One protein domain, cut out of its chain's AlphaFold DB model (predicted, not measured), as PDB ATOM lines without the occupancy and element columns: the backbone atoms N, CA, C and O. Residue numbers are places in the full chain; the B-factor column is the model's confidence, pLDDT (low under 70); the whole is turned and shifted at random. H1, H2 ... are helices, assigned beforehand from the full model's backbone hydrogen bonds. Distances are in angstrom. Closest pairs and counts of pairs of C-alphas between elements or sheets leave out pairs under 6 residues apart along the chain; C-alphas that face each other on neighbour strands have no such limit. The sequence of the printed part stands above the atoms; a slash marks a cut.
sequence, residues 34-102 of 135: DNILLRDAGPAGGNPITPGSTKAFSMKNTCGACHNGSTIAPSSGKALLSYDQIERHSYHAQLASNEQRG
ATOM      1  N   ASP A  34     -35.666  31.990 -23.229       84.69
ATOM      2  CA  ASP A  34     -36.106  31.462 -24.532       84.69
ATOM      3  C   ASP A  34     -36.565  29.991 -24.448       84.69
ATOM      4  O   ASP A  34     -37.335  29.530 -25.284       84.69
ATOM      5  N   ASN A  35     -36.129  29.252 -23.418       83.50
ATOM      6  CA  ASN A  35     -36.394  27.815 -23.254       83.50
ATOM      7  C   ASN A  35     -37.011  27.470 -21.888       83.50
ATOM      8  O   ASN A  35     -36.639  26.482 -21.250       83.50
ATOM      9  N   ILE A  36     -37.943  28.294 -21.406       87.88
ATOM     10  CA  ILE A  36     -38.643  28.025 -20.145       87.88
ATOM     11  C   ILE A  36     -39.694  26.935 -20.343       87.88
ATOM     12  O   ILE A  36     -40.611  27.057 -21.154       87.88
ATOM     13  N   LEU A  37     -39.590  25.874 -19.543       90.88
ATOM     14  CA  LEU A  37     -40.594  24.823 -19.508       90.88
ATOM     15  C   LEU A  37     -41.822  25.297 -18.725       90.88
ATOM     16  O   LEU A  37     -41.762  25.431 -17.501       90.88
ATOM     17  N   LEU A  38     -42.932  25.525 -19.429       87.88
ATOM     18  CA  LEU A  38     -44.213  25.881 -18.817       87.88
ATOM     19  C   LEU A  38     -44.712  24.731 -17.944       87.88
ATOM     20  O   LEU A  38     -44.627  23.573 -18.347       87.88
ATOM     21  N   ARG A  39     -45.228  25.038 -16.753       86.38
ATOM     22  CA  ARG A  39     -45.630  24.046 -15.749       86.38
ATOM     23  C   ARG A  39     -47.020  24.317 -15.193       86.38
ATOM     24  O   ARG A  39     -47.448  25.467 -15.098       86.38
ATOM     25  N   ASP A  40     -47.713  23.246 -14.820       78.69
ATOM     26  CA  ASP A  40     -49.034  23.297 -14.196       78.69
ATOM     27  C   ASP A  40     -48.969  23.586 -12.690       78.69
ATOM     28  O   ASP A  40     -47.891  23.685 -12.102       78.69
ATOM     29  N   ALA A  41     -50.132  23.747 -12.055       75.56
ATOM     30  CA  ALA A  41     -50.268  23.986 -10.614       75.56
ATOM     31  C   ALA A  41     -50.129  22.724  -9.736       75.56
ATOM     32  O   ALA A  41     -50.472  22.770  -8.556       75.56
ATOM     33  N   GLY A  42     -49.658  21.602 -10.291       68.69
ATOM     34  CA  GLY A  42     -49.472  20.346  -9.571       68.69
ATOM     35  C   GLY A  42     -48.488  20.436  -8.389       68.69
ATOM     36  O   GLY A  42     -47.918  21.500  -8.119       68.69
ATOM     37  N   PRO A  43     -48.275  19.316  -7.668       71.50
ATOM     38  CA  PRO A  43     -47.407  19.267  -6.488       71.50
ATOM     39  C   PRO A  43     -45.979  19.755  -6.782       71.50
ATOM     40  O   PRO A  43     -45.573  19.832  -7.939       71.50
ATOM     41  N   ALA A  44     -45.245  20.111  -5.718       70.38
ATOM     42  CA  ALA A  44     -43.986  20.871  -5.724       70.38
ATOM     43  C   ALA A  44     -43.146  20.732  -7.012       70.38
ATOM     44  O   ALA A  44     -42.462  19.731  -7.221       70.38
ATOM     45  N   GLY A  45     -43.205  21.765  -7.860       71.31
ATOM     46  CA  GLY A  45     -42.494  21.836  -9.140       71.31
ATOM     47  C   GLY A  45     -43.386  21.719 -10.377       71.31
ATOM     48  O   GLY A  45     -42.943  22.117 -11.452       71.31
ATOM     49  N   GLY A  46     -44.632  21.256 -10.243       78.88
ATOM     50  CA  GLY A  46     -45.604  21.142 -11.337       78.88
ATOM     51  C   GLY A  46     -45.169  20.196 -12.463       78.88
ATOM     52  O   GLY A  46     -43.988  19.891 -12.650       78.88
ATOM     53  N   ASN A  47     -46.125  19.740 -13.264       86.12
ATOM     54  CA  ASN A  47     -45.825  18.966 -14.465       86.12
ATOM     55  C   ASN A  47     -45.635  19.898 -15.662       86.12
ATOM     56  O   ASN A  47     -46.330  20.913 -15.746       86.12
ATOM     57  N   PRO A  48     -44.748  19.560 -16.610       91.69
ATOM     58  CA  PRO A  48     -44.649  20.280 -17.870       91.69
ATOM     59  C   PRO A  48     -45.988  20.343 -18.611       91.69
ATOM     60  O   PRO A  48     -46.706  19.348 -18.714       91.69
ATOM     61  N   ILE A  49     -46.300  21.511 -19.156       84.69
ATOM     62  CA  ILE A  49     -47.457  21.751 -20.013       84.69
ATOM     63  C   ILE A  49     -46.986  21.679 -21.461       84.69
ATOM     64  O   ILE A  49     -46.082  22.404 -21.872       84.69
ATOM     65  N   THR A  50     -47.622  20.816 -22.245       84.62
ATOM     66  CA  THR A  50     -47.421  20.737 -23.693       84.62
ATOM     67  C   THR A  50     -48.439  21.609 -24.434       84.62
ATOM     68  O   THR A  50     -49.527  21.872 -23.905       84.62
ATOM     69  N   PRO A  51     -48.143  22.043 -25.674       81.50
ATOM     70  CA  PRO A  51     -49.138  22.689 -26.526       81.50
ATOM     71  C   PRO A  51     -50.414  21.840 -26.638       81.50
ATOM     72  O   PRO A  51     -50.341  20.628 -26.838       81.50
ATOM     73  N   GLY A  52     -51.579  22.469 -26.473       74.44
ATOM     74  CA  GLY A  52     -52.881  21.787 -26.484       74.44
ATOM     75  C   GLY A  52     -53.296  21.141 -25.154       74.44
ATOM     76  O   GLY A  52     -54.373  20.557 -25.076       74.44
ATOM     77  N   SER A  53     -52.482  21.248 -24.102       74.25
ATOM     78  CA  SER A  53     -52.866  20.810 -22.759       74.25
ATOM     79  C   SER A  53     -54.028  21.639 -22.196       74.25
ATOM     80  O   SER A  53     -54.065  22.858 -22.341       74.25
ATOM     81  N   THR A  54     -54.944  20.976 -21.485       77.81
ATOM     82  CA  THR A  54     -56.032  21.613 -20.717       77.81
ATOM     83  C   THR A  54     -55.631  21.939 -19.275       77.81
ATOM     84  O   THR A  54     -56.453  22.396 -18.482       77.81
ATOM     85  N   LYS A  55     -54.375  21.670 -18.893       70.81
ATOM     86  CA  LYS A  55     -53.872  21.940 -17.542       70.81
ATOM     87  C   LYS A  55     -53.673  23.439 -17.336       70.81
ATOM     88  O   LYS A  55     -53.099  24.121 -18.181       70.81
ATOM     89  N   ALA A  56     -54.108  23.931 -16.179       73.56
ATOM     90  CA  ALA A  56     -53.930  25.325 -15.803       73.56
ATOM     91  C   ALA A  56     -52.447  25.654 -15.588       73.56
ATOM     92  O   ALA A  56     -51.744  24.950 -14.860       73.56
ATOM     93  N   PHE A  57     -51.996  26.745 -16.203       77.62
ATOM     94  CA  PHE A  57     -50.644  27.271 -16.058       77.62
ATOM     95  C   PHE A  57     -50.371  27.782 -14.636       77.62
ATOM     96  O   PHE A  57     -51.205  28.451 -14.032       77.62
ATOM     97  N   SER A  58     -49.169  27.509 -14.122       79.56
ATOM     98  CA  SER A  58     -48.679  28.020 -12.845       79.56
ATOM     99  C   SER A  58     -47.425  28.855 -13.046       79.56
ATOM    100  O   SER A  58     -46.342  28.337 -13.343       79.56
ATOM    101  N   MET A  59     -47.555  30.158 -12.801       81.94
ATOM    102  CA  MET A  59     -46.418  31.077 -12.802       81.94
ATOM    103  C   MET A  59     -45.406  30.703 -11.708       81.94
ATOM    104  O   MET A  59     -44.202  30.736 -11.946       81.94
ATOM    105  N   LYS A  60     -45.887  30.259 -10.538       83.44
ATOM    106  CA  LYS A  60     -45.038  29.829  -9.420       83.44
ATOM    107  C   LYS A  60     -44.190  28.612  -9.770       83.44
ATOM    108  O   LYS A  60     -42.990  28.632  -9.530       83.44
ATOM    109  N   ASN A  61     -44.782  27.574 -10.357       84.31
ATOM    110  CA  ASN A  61     -44.027  26.370 -10.712       84.31
ATOM    111  C   ASN A  61     -43.123  26.601 -11.930       84.31
ATOM    112  O   ASN A  61     -42.022  26.062 -11.981       84.31
ATOM    113  N   THR A  62     -43.548  27.437 -12.881       87.56
ATOM    114  CA  THR A  62     -42.760  27.768 -14.080       87.56
ATOM    115  C   THR A  62     -41.563  28.651 -13.739       87.56
ATOM    116  O   THR A  62     -40.418  28.264 -13.957       87.56
ATOM    117  N   CYS A  63     -41.808  29.823 -13.152       88.19
ATOM    118  CA  CYS A  63     -40.755  30.785 -12.848       88.19
ATOM    119  C   CYS A  63     -39.964  30.371 -11.609       88.19
ATOM    120  O   CYS A  63     -38.745  30.505 -11.601       88.19
ATOM    121  N   GLY A  64     -40.623  29.829 -10.581       88.94
ATOM    122  CA  GLY A  64     -39.974  29.404  -9.339       88.94
ATOM    123  C   GLY A  64     -38.991  28.246  -9.506       88.94
ATOM    124  O   GLY A  64     -38.097  28.107  -8.676       88.94
ATOM    125  N   ALA A  65     -39.077  27.472 -10.596       89.38
ATOM    126  CA  ALA A  65     -38.067  26.466 -10.927       89.38
ATOM    127  C   ALA A  65     -36.665  27.083 -11.098       89.38
ATOM    128  O   ALA A  65     -35.674  26.497 -10.667       89.38
ATOM    129  N   CYS A  66     -36.586  28.286 -11.676       89.25
ATOM    130  CA  CYS A  66     -35.337  29.033 -11.844       89.25
ATOM    131  C   CYS A  66     -35.174  30.109 -10.761       89.25
ATOM    132  O   CYS A  66     -34.082  30.314 -10.239       89.25
ATOM    133  N   HIS A  67     -36.265  30.755 -10.362       91.31
ATOM    134  CA  HIS A  67     -36.324  31.773  -9.319       91.31
ATOM    135  C   HIS A  67     -36.587  31.142  -7.948       91.31
ATOM    136  O   HIS A  67     -37.606  31.382  -7.307       91.31
ATOM    137  N   ASN A  68     -35.657  30.315  -7.483       90.56
ATOM    138  CA  ASN A  68     -35.740  29.607  -6.197       90.56
ATOM    139  C   ASN A  68     -34.920  30.284  -5.078       90.56
ATOM    140  O   ASN A  68     -34.907  29.800  -3.949       90.56
ATOM    141  N   GLY A  69     -34.241  31.399  -5.374       90.38
ATOM    142  CA  GLY A  69     -33.370  32.106  -4.430       90.38
ATOM    143  C   GLY A  69     -31.937  31.565  -4.343       90.38
ATOM    144  O   GLY A  69     -31.138  32.114  -3.590       90.38
ATOM    145  N   SER A  70     -31.595  30.518  -5.100       93.69
ATOM    146  CA  SER A  70     -30.255  29.912  -5.118       93.69
ATOM    147  C   SER A  70     -29.649  29.766  -6.517       93.69
ATOM    148  O   SER A  70     -28.427  29.690  -6.638       93.69
ATOM    149  N   THR A  71     -30.453  29.779  -7.585       92.81
ATOM    150  CA  THR A  71     -29.950  29.769  -8.967       92.81
ATOM    151  C   THR A  71     -29.099  31.006  -9.246       92.81
ATOM    152  O   THR A  71     -29.551  32.131  -9.041       92.81
ATOM    153  N   ILE A  72     -27.886  30.815  -9.765       92.81
ATOM    154  CA  ILE A  72     -26.972  31.907 -10.117       92.81
ATOM    155  C   ILE A  72     -27.208  32.348 -11.563       92.81
ATOM    156  O   ILE A  72     -27.142  31.540 -12.487       92.81
ATOM    157  N   ALA A  73     -27.458  33.641 -11.763       87.25
ATOM    158  CA  ALA A  73     -27.626  34.240 -13.079       87.25
ATOM    159  C   ALA A  73     -26.287  34.268 -13.836       87.25
ATOM    160  O   ALA A  73     -25.368  34.968 -13.395       87.25
ATOM    161  N   PRO A  74     -26.169  33.613 -15.006       83.00
ATOM    162  CA  PRO A  74     -24.914  33.582 -15.762       83.00
ATOM    163  C   PRO A  74     -24.412  34.973 -16.172       83.00
ATOM    164  O   PRO A  74     -23.212  35.206 -16.244       83.00
ATOM    165  N   SER A  75     -25.330  35.918 -16.395       80.12
ATOM    166  CA  SER A  75     -25.017  37.283 -16.828       80.12
ATOM    167  C   SER A  75     -24.409  38.172 -15.742       80.12
ATOM    168  O   SER A  75     -23.793  39.183 -16.065       80.12
ATOM    169  N   SER A  76     -24.603  37.843 -14.461       85.81
ATOM    170  CA  SER A  76     -24.191  38.714 -13.350       85.81
ATOM    171  C   SER A  76     -23.434  38.006 -12.229       85.81
ATOM    172  O   SER A  76     -22.895  38.681 -11.355       85.81
ATOM    173  N   GLY A  77     -23.414  36.670 -12.212       90.50
ATOM    174  CA  GLY A  77     -22.815  35.878 -11.135       90.50
ATOM    175  C   GLY A  77     -23.550  35.981  -9.794       90.50
ATOM    176  O   GLY A  77     -23.048  35.495  -8.785       90.50
ATOM    177  N   LYS A  78     -24.730  36.613  -9.754       91.31
ATOM    178  CA  LYS A  78     -25.541  36.786  -8.541       91.31
ATOM    179  C   LYS A  78     -26.687  35.784  -8.498       91.31
ATOM    180  O   LYS A  78     -27.193  35.378  -9.544       91.31
ATOM    181  N   ALA A  79     -27.125  35.427  -7.293       93.06
ATOM    182  CA  ALA A  79     -28.345  34.651  -7.115       93.06
ATOM    183  C   ALA A  79     -29.555  35.413  -7.674       93.06
ATOM    184  O   ALA A  79     -29.709  36.618  -7.452       93.06
ATOM    185  N   LEU A  80     -30.404  34.702  -8.407       90.94
ATOM    186  CA  LEU A  80     -31.697  35.193  -8.850       90.94
ATOM    187  C   LEU A  80     -32.602  35.409  -7.635       90.94
ATOM    188  O   LEU A  80     -32.596  34.615  -6.693       90.94
ATOM    189  N   LEU A  81     -33.423  36.459  -7.692       90.44
ATOM    190  CA  LEU A  81     -34.495  36.653  -6.719       90.44
ATOM    191  C   LEU A  81     -35.400  35.419  -6.699       90.44
ATOM    192  O   LEU A  81     -35.687  34.847  -7.757       90.44
ATOM    193  N   SER A  82     -35.851  35.025  -5.510       90.06
ATOM    194  CA  SER A  82     -36.848  33.970  -5.372       90.06
ATOM    195  C   SER A  82     -38.194  34.420  -5.937       90.06
ATOM    196  O   SER A  82     -38.485  35.616  -6.019       90.06
ATOM    197  N   TYR A  83     -39.040  33.461  -6.298       87.12
ATOM    198  CA  TYR A  83     -40.380  33.729  -6.800       87.12
ATOM    199  C   TYR A  83     -41.169  34.608  -5.826       87.12
ATOM    200  O   TYR A  83     -41.747  35.606  -6.238       87.12
ATOM    201  N   ASP A  84     -41.098  34.313  -4.527       83.25
ATOM    202  CA  ASP A  84     -41.776  35.099  -3.496       83.25
ATOM    203  C   ASP A  84     -41.241  36.540  -3.423       83.25
ATOM    204  O   ASP A  84     -42.003  37.480  -3.204       83.25
ATOM    205  N   GLN A  85     -39.933  36.746  -3.616       84.50
ATOM    206  CA  GLN A  85     -39.355  38.091  -3.687       84.50
ATOM    207  C   GLN A  85     -39.843  38.838  -4.934       84.50
ATOM    208  O   GLN A  85     -40.176  40.017  -4.850       84.50
ATOM    209  N   ILE A  86     -39.932  38.159  -6.077       81.56
ATOM    210  CA  ILE A  86     -40.445  38.745  -7.322       81.56
ATOM    211  C   ILE A  86     -41.919  39.111  -7.175       81.56
ATOM    212  O   ILE A  86     -42.313  40.227  -7.506       81.56
ATOM    213  N   GLU A  87     -42.737  38.208  -6.640       77.25
ATOM    214  CA  GLU A  87     -44.173  38.412  -6.464       77.25
ATOM    215  C   GLU A  87     -44.465  39.602  -5.539       77.25
ATOM    216  O   GLU A  87     -45.276  40.468  -5.873       77.25
ATOM    217  N   ARG A  88     -43.715  39.734  -4.436       74.38
ATOM    218  CA  ARG A  88     -43.818  40.872  -3.501       74.38
ATOM    219  C   ARG A  88     -43.506  42.230  -4.122       74.38
ATOM    220  O   ARG A  88     -43.911  43.251  -3.568       74.38
ATOM    221  N   HIS A  89     -42.795  42.268  -5.246       70.88
ATOM    222  CA  HIS A  89     -42.398  43.508  -5.918       70.88
ATOM    223  C   HIS A  89     -42.997  43.658  -7.324       70.88
ATOM    224  O   HIS A  89     -42.865  44.718  -7.934       70.88
ATOM    225  N   SER A  90     -43.720  42.651  -7.818       69.25
ATOM    226  CA  SER A  90     -44.410  42.701  -9.104       69.25
ATOM    227  C   SER A  90     -45.694  43.511  -8.991       69.25
ATOM    228  O   SER A  90     -46.620  43.148  -8.265       69.25
ATOM    229  N   TYR A  91     -45.762  44.611  -9.740       61.28
ATOM    230  CA  TYR A  91     -46.958  45.443  -9.814       61.28
ATOM    231  C   TYR A  91     -48.178  44.632 -10.284       61.28
ATOM    232  O   TYR A  91     -49.210  44.671  -9.625       61.28
ATOM    233  N   HIS A  92     -48.044  43.822 -11.341       59.12
ATOM    234  CA  HIS A  92     -49.141  42.996 -11.864       59.12
ATOM    235  C   HIS A  92     -49.605  41.906 -10.885       59.12
ATOM    236  O   HIS A  92     -50.806  41.678 -10.762       59.12
ATOM    237  N   ALA A  93     -48.690  41.274 -10.139       62.06
ATOM    238  CA  ALA A  93     -49.078  40.300  -9.111       62.06
ATOM    239  C   ALA A  93     -49.816  40.975  -7.941       62.06
ATOM    240  O   ALA A  93     -50.800  40.454  -7.418       62.06
ATOM    241  N   GLN A  94     -49.381  42.180  -7.566       60.22
ATOM    242  CA  GLN A  94     -50.023  42.967  -6.516       60.22
ATOM    243  C   GLN A  94     -51.378  43.546  -6.941       60.22
ATOM    244  O   GLN A  94     -52.246  43.707  -6.088       60.22
ATOM    245  N   LEU A  95     -51.579  43.843  -8.230       56.16
ATOM    246  CA  LEU A  95     -52.881  44.242  -8.772       56.16
ATOM    247  C   LEU A  95     -53.916  43.125  -8.602       56.16
ATOM    248  O   LEU A  95     -54.945  43.346  -7.969       56.16
ATOM    249  N   ALA A  96     -53.602  41.914  -9.065       50.84
ATOM    250  CA  ALA A  96     -54.504  40.768  -8.963       50.84
ATOM    251  C   ALA A  96     -54.781  40.360  -7.502       50.84
ATOM    252  O   ALA A  96     -55.907  40.006  -7.156       50.84
ATOM    253  N   SER A  97     -53.782  40.463  -6.614       47.53
ATOM    254  CA  SER A  97     -53.967  40.214  -5.174       47.53
ATOM    255  C   SER A  97     -54.939  41.207  -4.518       47.53
ATOM    256  O   SER A  97     -55.628  40.854  -3.561       47.53
ATOM    257  N   ASN A  98     -55.034  42.431  -5.047       45.44
ATOM    258  CA  ASN A  98     -55.993  43.436  -4.591       45.44
ATOM    259  C   ASN A  98     -57.372  43.278  -5.260       45.44
ATOM    260  O   ASN A  98     -58.378  43.532  -4.603       45.44
ATOM    261  N   GLU A  99     -57.441  42.817  -6.514       45.75
ATOM    262  CA  GLU A  99     -58.702  42.521  -7.219       45.75
ATOM    263  C   GLU A  99     -59.416  41.280  -6.642       45.75
ATOM    264  O   GLU A  99     -60.637  41.284  -6.492       45.75
ATOM    265  N   GLN A 100     -58.680  40.246  -6.213       43.31
ATOM    266  CA  GLN A 100     -59.275  39.040  -5.610       43.31
ATOM    267  C   GLN A 100     -59.878  39.269  -4.218       43.31
ATOM    268  O   GLN A 100     -60.729  38.494  -3.786       43.31
ATOM    269  N   ARG A 101     -59.509  40.353  -3.522       44.38
ATOM    270  CA  ARG A 101     -60.160  40.743  -2.257       44.38
ATOM    271  C   ARG A 101     -61.591  41.259  -2.450       44.38
ATOM    272  O   ARG A 101     -62.282  41.467  -1.459       44.38
ATOM    273  N   GLY A 102     -62.030  41.449  -3.696       41.31
ATOM    274  CA  GLY A 102     -63.403  41.800  -4.048       41.31
ATOM    275  C   GLY A 102     -64.295  40.620  -4.451       41.31
ATOM    276  O   GLY A 102     -65.460  40.862  -4.747       41.31
TER     277      GLY A 102
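Overview. This is residues 34 to 102 of the 135 residues of an uncharacterized protein of Geobacter uraniireducens (strain Rf4) (UniProt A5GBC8). Little regular structure: H3 sticks out as a free arm from a corner with H2, H2 meets H1, and two long loops make up much of the rest. Residues 34 to 58 loop beyond H1; residues 65 to 82 loop out from H1 and back to H2. The 69 printed residues, with named helices H1, H2, H3 in chain order and no named strand, are all helix in class, though named elements hold only 25 residues. The whole is only just loose, close to compact: radius of gyration of the C-alphas 13.7 A, spans 38 by 31 by 22 A.

Arrangement. H3, residues 91 to 102, and H2, residues 83 to 89, only just touch, only at the corner, with 3 pairs of C-alphas within 8 A and residues 93 to 94 of H3 alone; the closest C-alphas, of Glu 87 and Ala 93, are 5.9 A apart. Their lines are about perpendicular, at 83 degrees. H2 and H1, residues 59 to 64, only just touch, with 3 such pairs, the closest C-alphas being those of Gly 64 and Tyr 83, 5.0 A apart. They run opposite ways at a steep tilt of 69 degrees, only just short of about perpendicular. H1 and H3 are apart. Each O i to N i+4 pair is within hydrogen-bond range in H1 and H2, and 6 of 8 in H3.

Along the chain. H3 is 17.8 A long and ends at C-alpha 102 (-63.403, 41.800, -4.048); H2 is 10.0 A and H1 7.5 A, beginning at C-alpha 59 (-46.418, 31.077, -12.802).

Size, cuts and confidence. The farthest C-alphas, of Gly 77 and Gly 102, are 41.6 A apart. The printed part has no cut; H1 to H2 is a long link, H2 to H3 tight. Residues 88 to 102 stand free. Residue 42 and residues 90 to 102 have pLDDT under 70.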